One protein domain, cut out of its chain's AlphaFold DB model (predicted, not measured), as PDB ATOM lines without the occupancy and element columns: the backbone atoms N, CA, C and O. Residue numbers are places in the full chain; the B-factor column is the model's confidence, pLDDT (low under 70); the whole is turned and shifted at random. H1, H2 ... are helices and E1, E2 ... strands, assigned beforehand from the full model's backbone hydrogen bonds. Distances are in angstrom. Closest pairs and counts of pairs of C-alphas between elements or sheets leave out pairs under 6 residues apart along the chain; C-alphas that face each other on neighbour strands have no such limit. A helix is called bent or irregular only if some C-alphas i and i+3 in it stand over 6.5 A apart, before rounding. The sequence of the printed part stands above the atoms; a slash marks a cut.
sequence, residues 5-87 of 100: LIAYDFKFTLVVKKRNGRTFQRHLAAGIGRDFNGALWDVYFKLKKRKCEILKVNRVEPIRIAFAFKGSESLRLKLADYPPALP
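Overview. This is residues 5 to 87 of the 100 residues of an uncharacterized protein of Pedobacter westerhofensis (UniProt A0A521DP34). A narrow, twisted sheet of three long, bent strands curls round one helix, H1, which covers one face of it. The turn of the E1 and E2 hairpin lies toward one tip of the rod-shaped whole, and toward the other tip the backbone turns after E3 and folds back through residues 71 to 87, which hold no named element. The printed part has 83 residues, with one named helix and three named strands in the order E1, E2, H1, E3; the sheet runs E2, E1, E3, antiparallel throughout, and the class is mixed, helices and strands. It is only just loose, close to compact, with a radius of gyration of the C-alphas of 14.3 A, and the C-alphas span 46 by 22 by 16 A.

Arrangement. Begin with E1, residues 5 to 17, the inner strand, which bends by 61 degrees at residue 13. After a tight link comes E2, residues 23 to 33, an edge strand that forms a hairpin with E1; they are antiparallel at 168 degrees, and N 10 and O 31 are 2.8 A apart, within hydrogen-bond range. Next find H1, residues 36 to 49, which is on the sheet, making two layers, a helix on one face of a sheet. Its closest C-alphas to E2 are those of Ala 39 and Gly 33, 4.1 A apart, and to E1 those of Ala 39 and Phe 10, 6.6 A apart. Every O i to N i+4 pair in H1 is within hydrogen-bond range. E3, residues 53 to 70, is the other edge strand and bends by 104 degrees at residue 56. It is antiparallel to E1 at 165 degrees, with N 11 and O 61 within hydrogen-bond range at 2.8 A. E2, H1 and E3 form a split strand-helix-strand unit, two strands running the same way with E1 between them in the sheet; its crossover is right-handed.

Along the chain. Find C-alpha 5 at (41.236, -12.419, -1.403); from there E1 runs 34.1 A to C-alpha 17. E2 covers 25.9 A from C-alpha 23 to C-alpha 33. H1 starts at C-alpha 36, (44.110, -0.062, -8.964), and measures 20.2 A. E3, the longest strand at 18 residues, runs 36.0 A and ends at C-alpha 70, (38.492, -17.351, 1.419).

Size, cuts and confidence. Look to the C-alphas of Gly 21 and Glu 73 for the two farthest apart, 46.8 A. Residues 69 to 70 of E3 pair antiparallel with residues 73 to 74. The printed part has no cut, the three links between named elements are tight, and no printed residue is under 70 in pLDDT.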
ATOM      1  N   LEU A   5      40.650 -12.914  -0.165       93.75
ATOM      2  CA  LEU A   5      41.236 -12.419  -1.403       93.75
ATOM      3  C   LEU A   5      40.115 -11.942  -2.315       93.75
ATOM      4  O   LEU A   5      39.246 -12.726  -2.675       93.75
ATOM      5  N   ILE A   6      40.156 -10.676  -2.723       95.81
ATOM      6  CA  ILE A   6      39.186 -10.093  -3.654       95.81
ATOM      7  C   ILE A   6      39.942  -9.513  -4.843       95.81
ATOM      8  O   ILE A   6      40.946  -8.821  -4.671       95.81
ATOM      9  N   ALA A   7      39.458  -9.792  -6.048       96.44
ATOM     10  CA  ALA A   7      39.860  -9.100  -7.260       96.44
ATOM     11  C   ALA A   7      38.650  -8.419  -7.894       96.44
ATOM     12  O   ALA A   7      37.526  -8.924  -7.850       96.44
ATOM     13  N   TYR A   8      38.898  -7.279  -8.521       97.69
ATOM     14  CA  TYR A   8      37.881  -6.398  -9.066       97.69
ATOM     15  C   TYR A   8      38.085  -6.216 -10.566       97.69
ATOM     16  O   TYR A   8      39.218  -6.174 -11.050       97.69
ATOM     17  N   ASP A   9      36.975  -6.059 -11.281       97.12
ATOM     18  CA  ASP A   9      36.971  -5.531 -12.639       97.12
ATOM     19  C   ASP A   9      36.945  -4.002 -12.563       97.12
ATOM     20  O   ASP A   9      35.984  -3.410 -12.066       97.12
ATOM     21  N   PHE A  10      37.977  -3.359 -13.097       97.81
ATOM     22  CA  PHE A  10      38.080  -1.911 -13.217       97.81
ATOM     23  C   PHE A  10      37.866  -1.473 -14.661       97.81
ATOM     24  O   PHE A  10      38.418  -2.048 -15.605       97.81
ATOM     25  N   LYS A  11      37.115  -0.389 -14.835       97.81
ATOM     26  CA  LYS A  11      36.980   0.316 -16.106       97.81
ATOM     27  C   LYS A  11      37.859   1.548 -16.106       97.81
ATOM     28  O   LYS A  11      37.690   2.447 -15.288       97.81
ATOM     29  N   PHE A  12      38.750   1.610 -17.080       97.62
ATOM     30  CA  PHE A  12      39.645   2.729 -17.306       97.62
ATOM     31  C   PHE A  12      39.173   3.546 -18.502       97.62
ATOM     32  O   PHE A  12      38.880   3.008 -19.571       97.62
ATOM     33  N   THR A  13      39.152   4.863 -18.327       97.44
ATOM     34  CA  THR A  13      39.096   5.834 -19.419       97.44
ATOM     35  C   THR A  13      40.471   6.471 -19.548       97.44
ATOM     36  O   THR A  13      40.913   7.179 -18.647       97.44
ATOM     37  N   LEU A  14      41.148   6.207 -20.659       96.75
ATOM     38  CA  LEU A  14      42.549   6.545 -20.880       96.75
ATOM     39  C   LEU A  14      42.725   7.483 -22.071       96.75
ATOM     40  O   LEU A  14      41.964   7.418 -23.039       96.75
ATOM     41  N   VAL A  15      43.795   8.269 -22.045       96.44
ATOM     42  CA  VAL A  15      44.397   8.832 -23.254       96.44
ATOM     43  C   VAL A  15      45.467   7.857 -23.727       96.44
ATOM     44  O   VAL A  15      46.361   7.506 -22.957       96.44
ATOM     45  N   VAL A  16      45.391   7.407 -24.981       96.31
ATOM     46  CA  VAL A  16      46.373   6.462 -25.541       96.31
ATOM     47  C   VAL A  16      46.921   6.926 -26.883       96.31
ATOM     48  O   VAL A  16      46.180   7.451 -27.715       96.31
ATOM     49  N   LYS A  17      48.203   6.665 -27.133       96.19
ATOM     50  CA  LYS A  17      48.840   6.829 -28.445       96.19
ATOM     51  C   LYS A  17      48.924   5.479 -29.142       96.19
ATOM     52  O   LYS A  17      49.453   4.518 -28.589       96.19
ATOM     53  N   LYS A  18      48.386   5.377 -30.358       94.25
ATOM     54  CA  LYS A  18      48.462   4.147 -31.164       94.25
ATOM     55  C   LYS A  18      49.752   4.101 -31.986       94.25
ATOM     56  O   LYS A  18      50.400   5.119 -32.214       94.25
ATOM     57  N   ARG A  19      50.070   2.920 -32.529       92.00
ATOM     58  CA  ARG A  19      51.219   2.693 -33.431       92.00
ATOM     59  C   ARG A  19      51.301   3.683 -34.601       92.00
ATOM     60  O   ARG A  19      52.398   4.010 -35.027       92.00
ATOM     61  N   ASN A  20      50.165   4.140 -35.125       91.31
ATOM     62  CA  ASN A  20      50.103   5.089 -36.244       91.31
ATOM     63  C   ASN A  20      50.305   6.558 -35.824       91.31
ATOM     64  O   ASN A  20      50.016   7.455 -36.606       91.31
ATOM     65  N   GLY A  21      50.716   6.813 -34.580       91.62
ATOM     66  CA  GLY A  21      50.930   8.155 -34.045       91.62
ATOM     67  C   GLY A  21      49.657   8.881 -33.607       91.62
ATOM     68  O   GLY A  21      49.766   9.901 -32.934       91.62
ATOM     69  N   ARG A  22      48.457   8.362 -33.914       95.81
ATOM     70  CA  ARG A  22      47.198   8.998 -33.500       95.81
ATOM     71  C   ARG A  22      46.973   8.847 -31.998       95.81
ATOM     72  O   ARG A  22      47.034   7.735 -31.462       95.81
ATOM     73  N   THR A  23      46.622   9.958 -31.359       97.38
ATOM     74  CA  THR A  23      46.213  10.012 -29.954       97.38
ATOM     75  C   THR A  23      44.696   9.923 -29.845       97.38
ATOM     76  O   THR A  23      43.966  10.654 -30.507       97.38
ATOM     77  N   PHE A  24      44.218   9.024 -28.993       95.81
ATOM     78  CA  PHE A  24      42.808   8.877 -28.657       95.81
ATOM     79  C   PHE A  24      42.602   9.413 -27.248       95.81
ATOM     80  O   PHE A  24      43.094   8.819 -26.295       95.81
ATOM     81  N   GLN A  25      41.859  10.513 -27.132       95.50
ATOM     82  CA  GLN A  25      41.612  11.197 -25.856       95.50
ATOM     83  C   GLN A  25      40.682  10.418 -24.914       95.50
ATOM     84  O   GLN A  25      40.666  10.651 -23.710       95.50
ATOM     85  N   ARG A  26      39.896   9.483 -25.460       96.00
ATOM     86  CA  ARG A  26      38.945   8.668 -24.701       96.00
ATOM     87  C   ARG A  26      38.975   7.219 -25.175       96.00
ATOM     88  O   ARG A  26      38.184   6.805 -26.019       96.00
ATOM     89  N   HIS A  27      39.908   6.447 -24.637       96.50
ATOM     90  CA  HIS A  27      40.017   5.012 -24.851       96.50
ATOM     91  C   HIS A  27      39.491   4.254 -23.634       96.50
ATOM     92  O   HIS A  27      39.966   4.463 -22.522       96.50
ATOM     93  N   LEU A  28      38.512   3.377 -23.846       96.94
ATOM     94  CA  LEU A  28      37.967   2.533 -22.787       96.94
ATOM     95  C   LEU A  28      38.730   1.210 -22.733       96.94
ATOM     96  O   LEU A  28      38.875   0.537 -23.754       96.94
ATOM     97  N   ALA A  29      39.186   0.834 -21.545       96.81
ATOM     98  CA  ALA A  29      39.841  -0.443 -21.291       96.81
ATOM     99  C   ALA A  29      39.331  -1.056 -19.984       96.81
ATOM    100  O   ALA A  29      38.959  -0.339 -19.060       96.81
ATOM    101  N   ALA A  30      39.319  -2.386 -19.915       97.06
ATOM    102  CA  ALA A  30      38.978  -3.128 -18.706       97.06
ATOM    103  C   ALA A  30      40.219  -3.852 -18.173       97.06
ATOM    104  O   ALA A  30      40.908  -4.548 -18.935       97.06
ATOM    105  N   GLY A  31      40.485  -3.678 -16.880       97.12
ATOM    106  CA  GLY A  31      41.591  -4.289 -16.148       97.12
ATOM    107  C   GLY A  31      41.093  -5.083 -14.954       97.12
ATOM    108  O   GLY A  31      40.137  -4.660 -14.313       97.12
ATOM    109  N   ILE A  32      41.744  -6.200 -14.649       97.31
ATOM    110  CA  ILE A  32      41.453  -6.998 -13.454       97.31
ATOM    111  C   ILE A  32      42.608  -6.855 -12.473       97.31
ATOM    112  O   ILE A  32      43.768  -7.016 -12.848       97.31
ATOM    113  N   GLY A  33      42.298  -6.575 -11.211       96.50
ATOM    114  CA  GLY A  33      43.311  -6.456 -10.168       96.50
ATOM    115  C   GLY A  33      42.719  -6.503  -8.769       96.50
ATOM    116  O   GLY A  33      41.532  -6.259  -8.577       96.50
ATOM    117  N   ARG A  34      43.558  -6.818  -7.779       95.25
ATOM    118  CA  ARG A  34      43.188  -6.684  -6.356       95.25
ATOM    119  C   ARG A  34      43.076  -5.221  -5.931       95.25
ATOM    120  O   ARG A  34      42.337  -4.893  -5.013       95.25
ATOM    121  N   ASP A  35      43.796  -4.361  -6.632       94.94
ATOM    122  CA  ASP A  35      43.835  -2.923  -6.452       94.94
ATOM    123  C   ASP A  35      43.957  -2.238  -7.821       94.94
ATOM    124  O   ASP A  35      44.067  -2.885  -8.873       94.94
ATOM    125  N   PHE A  36      43.941  -0.907  -7.790       94.94
ATOM    126  CA  PHE A  36      44.110  -0.062  -8.964       94.94
ATOM    127  C   PHE A  36      45.399  -0.366  -9.745       94.94
ATOM    128  O   PHE A  36      45.356  -0.464 -10.971       94.94
ATOM    129  N   ASN A  37      46.531  -0.545  -9.060       94.75
ATOM    130  CA  ASN A  37      47.834  -0.727  -9.701       94.75
ATOM    131  C   ASN A  37      47.906  -2.060 -10.446       94.75
ATOM    132  O   ASN A  37      48.344  -2.103 -11.596       94.75
ATOM    133  N   GLY A  38      47.429  -3.143  -9.833       95.31
ATOM    134  CA  GLY A  38      47.338  -4.446 -10.483       95.31
ATOM    135  C   GLY A  38      46.462  -4.397 -11.734       95.31
ATOM    136  O   GLY A  38      46.852  -4.902 -12.788       95.31
ATOM    137  N   ALA A  39      45.318  -3.713 -11.655       96.88
ATOM    138  CA  ALA A  39      44.424  -3.552 -12.797       96.88
ATOM    139  C   ALA A  39      45.026  -2.659 -13.897       96.88
ATOM    140  O   ALA A  39      44.856  -2.941 -15.086       96.88
ATOM    141  N   LEU A  40      45.771  -1.614 -13.524       96.62
ATOM    142  CA  LEU A  40      46.495  -0.754 -14.456       96.62
ATOM    143  C   LEU A  40      47.590  -1.534 -15.194       96.62
ATOM    144  O   LEU A  40      47.732  -1.381 -16.407       96.62
ATOM    145  N   TRP A  41      48.319  -2.413 -14.500       96.25
ATOM    146  CA  TRP A  41      49.305  -3.309 -15.111       96.25
ATOM    147  C   TRP A  41      48.676  -4.274 -16.118       96.25
ATOM    148  O   TRP A  41      49.196  -4.434 -17.226       96.25
ATOM    149  N   ASP A  42      47.533  -4.875 -15.786       97.00
ATOM    150  CA  ASP A  42      46.784  -5.719 -16.722       97.00
ATOM    151  C   ASP A  42      46.379  -4.933 -17.987       97.00
ATOM    152  O   ASP A  42      46.637  -5.362 -19.120       97.00
ATOM    153  N   VAL A  43      45.843  -3.718 -17.821       97.25
ATOM    154  CA  VAL A  43      45.523  -2.825 -18.949       97.25
ATOM    155  C   VAL A  43      46.768  -2.456 -19.755       97.25
ATOM    156  O   VAL A  43      46.728  -2.500 -20.988       97.25
ATOM    157  N   TYR A  44      47.881  -2.142 -19.095       96.50
ATOM    158  CA  TYR A  44      49.153  -1.844 -19.747       96.50
ATOM    159  C   TYR A  44      49.596  -2.998 -20.648       96.50
ATOM    160  O   TYR A  44      49.862  -2.779 -21.831       96.50
ATOM    161  N   PHE A  45      49.610  -4.241 -20.157       96.12
ATOM    162  CA  PHE A  45      50.018  -5.387 -20.972       96.12
ATOM    163  C   PHE A  45      49.053  -5.658 -22.132       96.12
ATOM    164  O   PHE A  45      49.500  -5.964 -23.246       96.12
ATOM    165  N   LYS A  46      47.740  -5.485 -21.924       95.62
ATOM    166  CA  LYS A  46      46.732  -5.573 -22.994       95.62
ATOM    167  C   LYS A  46      46.979  -4.536 -24.096       95.62
ATOM    168  O   LYS A  46      46.931  -4.874 -25.283       95.62
ATOM    169  N   LEU A  47      47.277  -3.290 -23.732       95.00
ATOM    170  CA  LEU A  47      47.552  -2.208 -24.682       95.00
ATOM    171  C   LEU A  47      48.921  -2.346 -25.353       95.00
ATOM    172  O   LEU A  47      49.029  -2.131 -26.564       95.00
ATOM    173  N   LYS A  48      49.938  -2.807 -24.621       93.81
ATOM    174  CA  LYS A  48      51.283  -3.080 -25.143       93.81
ATOM    175  C   LYS A  48      51.250  -4.101 -26.277       93.81
ATOM    176  O   LYS A  48      51.842  -3.857 -27.327       93.81
ATOM    177  N   LYS A  49      50.477  -5.188 -26.133       94.19
ATOM    178  CA  LYS A  49      50.240  -6.175 -27.211       94.19
ATOM    179  C   LYS A  49      49.649  -5.534 -28.474       94.19
ATOM    180  O   LYS A  49      49.977  -5.930 -29.587       94.19
ATOM    181  N   ARG A  50      48.827  -4.494 -28.311       92.81
ATOM    182  CA  ARG A  50      48.215  -3.712 -29.400       92.81
ATOM    183  C   ARG A  50      49.082  -2.542 -29.871       92.81
ATOM    184  O   ARG A  50      48.612  -1.718 -30.654       92.81
ATOM    185  N   LYS A  51      50.335  -2.447 -29.406       92.94
ATOM    186  CA  LYS A  51      51.264  -1.345 -29.707       92.94
ATOM    187  C   LYS A  51      50.640   0.026 -29.397       92.94
ATOM    188  O   LYS A  51      50.803   0.972 -30.167       92.94
ATOM    189  N   CYS A  52      49.885   0.092 -28.301       94.12
ATOM    190  CA  CYS A  52      49.304   1.310 -27.754       94.12
ATOM    191  C   CYS A  52      50.053   1.702 -26.475       94.12
ATOM    192  O   CYS A  52      50.393   0.842 -25.666       94.12
ATOM    193  N   GLU A  53      50.294   2.993 -26.310       94.25
ATOM    194  CA  GLU A  53      50.946   3.594 -25.148       94.25
ATOM    195  C   GLU A  53      49.908   4.370 -24.336       94.25
ATOM    196  O   GLU A  53      49.092   5.087 -24.917       94.25
ATOM    197  N   ILE A  54      49.919   4.216 -23.011       95.50
ATOM    198  CA  ILE A  54      49.062   4.987 -22.104       95.50
ATOM    199  C   ILE A  54      49.748   6.326 -21.850       95.50
ATOM    200  O   ILE A  54      50.862   6.351 -21.340       95.50
ATOM    201  N   LEU A  55      49.082   7.424 -22.199       93.75
ATOM    202  CA  LEU A  55      49.578   8.776 -21.939       93.75
ATOM    203  C   LEU A  55      49.019   9.346 -20.633       93.75
ATOM    204  O   LEU A  55      49.719  10.067 -19.936       93.75
ATOM    205  N   LYS A  56      47.753   9.044 -20.321       94.44
ATOM    206  CA  LYS A  56      47.049   9.563 -19.141       94.44
ATOM    207  C   LYS A  56      45.895   8.646 -18.744       94.44
ATOM    208  O   LYS A  56      45.251   8.048 -19.611       94.44
ATOM    209  N   VAL A  57      45.600   8.579 -17.447       95.94
ATOM    210  CA  VAL A  57      44.361   8.001 -16.909       95.94
ATOM    211  C   VAL A  57      43.404   9.152 -16.604       95.94
ATOM    212  O   VAL A  57      43.676   9.961 -15.728       95.94
ATOM    213  N   ASN A  58      42.291   9.255 -17.332       94.31
ATOM    214  CA  ASN A  58      41.293  10.303 -17.081       94.31
ATOM    215  C   ASN A  58      40.335   9.917 -15.953       94.31
ATOM    216  O   ASN A  58      39.896  10.768 -15.190       94.31
ATOM    217  N   ARG A  59      39.950   8.639 -15.900       94.75
ATOM    218  CA  ARG A  59      39.025   8.108 -14.898       94.75
ATOM    219  C   ARG A  59      39.236   6.614 -14.733       94.75
ATOM    220  O   ARG A  59      39.472   5.912 -15.720       94.75
ATOM    221  N   VAL A  60      39.056   6.141 -13.509       95.94
ATOM    222  CA  VAL A  60      38.947   4.725 -13.179       95.94
ATOM    223  C   VAL A  60      37.721   4.503 -12.302       95.94
ATOM    224  O   VAL A  60      37.387   5.345 -11.474       95.94
ATOM    225  N   GLU A  61      37.025   3.393 -12.511       95.56
ATOM    226  CA  GLU A  61      35.905   2.981 -11.666       95.56
ATOM    227  C   GLU A  61      35.914   1.454 -11.491       95.56
ATOM    228  O   GLU A  61      36.008   0.739 -12.497       95.56
ATOM    229  N   PRO A  62      35.839   0.921 -10.258       96.12
ATOM    230  CA  PRO A  62      35.533  -0.487 -10.060       96.12
ATOM    231  C   PRO A  62      34.080  -0.737 -10.477       96.12
ATOM    232  O   PRO A  62      33.175  -0.010 -10.077       96.12
ATOM    233  N   ILE A  63      33.852  -1.749 -11.311       95.81
ATOM    234  CA  ILE A  63      32.517  -2.088 -11.828       95.81
ATOM    235  C   ILE A  63      31.878  -3.184 -10.977       95.81
ATOM    236  O   ILE A  63      30.697  -3.124 -10.646       95.81
ATOM    237  N   ARG A  64      32.656  -4.223 -10.661       94.81
ATOM    238  CA  ARG A  64      32.208  -5.398  -9.910       94.81
ATOM    239  C   ARG A  64      33.390  -6.136  -9.296       94.81
ATOM    240  O   ARG A  64      34.535  -5.947  -9.702       94.81
ATOM    241  N   ILE A  65      33.083  -7.037  -8.371       96.44
ATOM    242  CA  ILE A  65      34.019  -8.065  -7.925       96.44
ATOM    243  C   ILE A  65      34.122  -9.109  -9.040       96.44
ATOM    244  O   ILE A  65      33.111  -9.669  -9.464       96.44
ATOM    245  N   ALA A  66      35.335  -9.324  -9.547       94.88
ATOM    246  CA  ALA A  66      35.617 -10.330 -10.564       94.88
ATOM    247  C   ALA A  66      35.622 -11.732  -9.940       94.88
ATOM    248  O   ALA A  66      35.028 -12.659 -10.484       94.88
ATOM    249  N   PHE A  67      36.263 -11.870  -8.776       94.50
ATOM    250  CA  PHE A  67      36.228 -13.072  -7.947       94.50
ATOM    251  C   PHE A  67      36.619 -12.743  -6.505       94.50
ATOM    252  O   PHE A  67      37.378 -11.804  -6.253       94.50
ATOM    253  N   ALA A  68      36.119 -13.541  -5.565       95.81
ATOM    254  CA  ALA A  68      36.530 -13.497  -4.173       95.81
ATOM    255  C   ALA A  68      36.731 -14.917  -3.641       95.81
ATOM    256  O   ALA A  68      35.917 -15.799  -3.917       95.81
ATOM    257  N   PHE A  69      37.800 -15.125  -2.879       94.25
ATOM    258  CA  PHE A  69      38.130 -16.399  -2.251       94.25
ATOM    259  C   PHE A  69      38.437 -16.217  -0.771       94.25
ATOM    260  O   PHE A  69      39.077 -15.242  -0.375       94.25
ATOM    261  N   LYS A  70      38.036 -17.190   0.039       94.19
ATOM    262  CA  LYS A  70      38.492 -17.351   1.419       94.19
ATOM    263  C   LYS A  70      39.058 -18.761   1.541       94.19
ATOM    264  O   LYS A  70      38.305 -19.729   1.551       94.19
ATOM    265  N   GLY A  71      40.386 -18.870   1.521       90.06
ATOM    266  CA  GLY A  71      41.041 -20.168   1.349       90.06
ATOM    267  C   GLY A  71      40.711 -20.765  -0.021       90.06
ATOM    268  O   GLY A  71      40.969 -20.138  -1.049       90.06
ATOM    269  N   SER A  72      40.121 -21.961  -0.034       89.00
ATOM    270  CA  SER A  72      39.655 -22.653  -1.246       89.00
ATOM    271  C   SER A  72      38.199 -22.347  -1.625       89.00
ATOM    272  O   SER A  72      37.757 -22.730  -2.709       89.00
ATOM    273  N   GLU A  73      37.447 -21.650  -0.769       92.94
ATOM    274  CA  GLU A  73      36.030 -21.365  -0.991       92.94
ATOM    275  C   GLU A  73      35.838 -20.102  -1.839       92.94
ATOM    276  O   GLU A  73      36.413 -19.049  -1.552       92.94
ATOM    277  N   SER A  74      35.002 -20.196  -2.878       92.88
ATOM    278  CA  SER A  74      34.587 -19.051  -3.696       92.88
ATOM    279  C   SER A  74      33.409 -18.331  -3.045       92.88
ATOM    280  O   SER A  74      32.387 -18.944  -2.739       92.88
ATOM    281  N   LEU A  75      33.530 -17.016  -2.872       93.44
ATOM    282  CA  LEU A  75      32.511 -16.179  -2.249       93.44
ATOM    283  C   LEU A  75      31.813 -15.295  -3.284       93.44
ATOM    284  O   LEU A  75      32.441 -14.690  -4.155       93.44
ATOM    285  N   ARG A  76      30.493 -15.150  -3.141       92.50
ATOM    286  CA  ARG A  76      29.698 -14.172  -3.895       92.50
ATOM    287  C   ARG A  76      29.517 -12.913  -3.059       92.50
ATOM    288  O   ARG A  76      28.595 -12.825  -2.255       92.50
ATOM    289  N   LEU A  77      30.403 -11.946  -3.263       93.12
ATOM    290  CA  LEU A  77      30.372 -10.649  -2.589       93.12
ATOM    291  C   LEU A  77      29.843  -9.558  -3.525       93.12
ATOM    292  O   LEU A  77      29.970  -9.661  -4.749       93.12
ATOM    293  N   LYS A  78      29.273  -8.493  -2.955       92.12
ATOM    294  CA  LYS A  78      28.897  -7.295  -3.712       92.12
ATOM    295  C   LYS A  78      29.983  -6.236  -3.567       92.12
ATOM    296  O   LYS A  78      30.575  -6.077  -2.506       92.12
ATOM    297  N   LEU A  79      30.197  -5.468  -4.635       93.94
ATOM    298  CA  LEU A  79      31.177  -4.378  -4.645       93.94
ATOM    299  C   LEU A  79      30.871  -3.301  -3.593       93.94
ATOM    300  O   LEU A  79      31.797  -2.738  -3.027       93.94
ATOM    301  N   ALA A  80      29.590  -3.028  -3.328       94.19
ATOM    302  CA  ALA A  80      29.178  -2.016  -2.354       94.19
ATOM    303  C   ALA A  80      29.645  -2.340  -0.925       94.19
ATOM    304  O   ALA A  80      29.928  -1.425  -0.160       94.19
ATOM    305  N   ASP A  81      29.760  -3.630  -0.599       94.50
ATOM    306  CA  ASP A  81      30.168  -4.095   0.729       94.50
ATOM    307  C   ASP A  81      31.701  -4.110   0.876       94.50
ATOM    308  O   ASP A  81      32.229  -3.997   1.980       94.50
ATOM    309  N   TYR A  82      32.420  -4.231  -0.246       93.44
ATOM    310  CA  TYR A  82      33.881  -4.311  -0.303       93.44
ATOM    311  C   TYR A  82      34.432  -3.458  -1.456       93.44
ATOM    312  O   TYR A  82      34.931  -4.007  -2.440       93.44
ATOM    313  N   PRO A  83      34.330  -2.120  -1.405       93.69
ATOM    314  CA  PRO A  83      34.892  -1.277  -2.450       93.69
ATOM    315  C   PRO A  83      36.431  -1.279  -2.373       93.69
ATOM    316  O   PRO A  83      36.989  -1.169  -1.278       93.69
ATOM    317  N   PRO A  84      37.154  -1.374  -3.505       93.94
ATOM    318  CA  PRO A  84      38.598  -1.203  -3.496       93.94
ATOM    319  C   PRO A  84      38.957   0.259  -3.232       93.94
ATOM    320  O   PRO A  84      38.280   1.175  -3.706       93.94
ATOM    321  N   ALA A  85      40.076   0.480  -2.546       91.75
ATOM    322  CA  ALA A  85      40.667   1.806  -2.455       91.75
ATOM    323  C   ALA A  85      41.150   2.260  -3.843       91.75
ATOM    324  O   ALA A  85      41.808   1.508  -4.570       91.75
ATOM    325  N   LEU A  86      40.824   3.502  -4.200       91.75
ATOM    326  CA  LEU A  86      41.351   4.173  -5.382       91.75
ATOM    327  C   LEU A  86      42.351   5.246  -4.941       91.75
ATOM    328  O   LEU A  86      42.083   5.933  -3.955       91.75
ATOM    329  N   PRO A  87      43.483   5.407  -5.646       89.31
ATOM    330  CA  PRO A  87      44.402   6.499  -5.362       89.31
ATOM    331  C   PRO A  87      43.776   7.846  -5.735       89.31
ATOM    332  O   PRO A  87      43.005   7.937  -6.692       89.31
TER     333      PRO A  87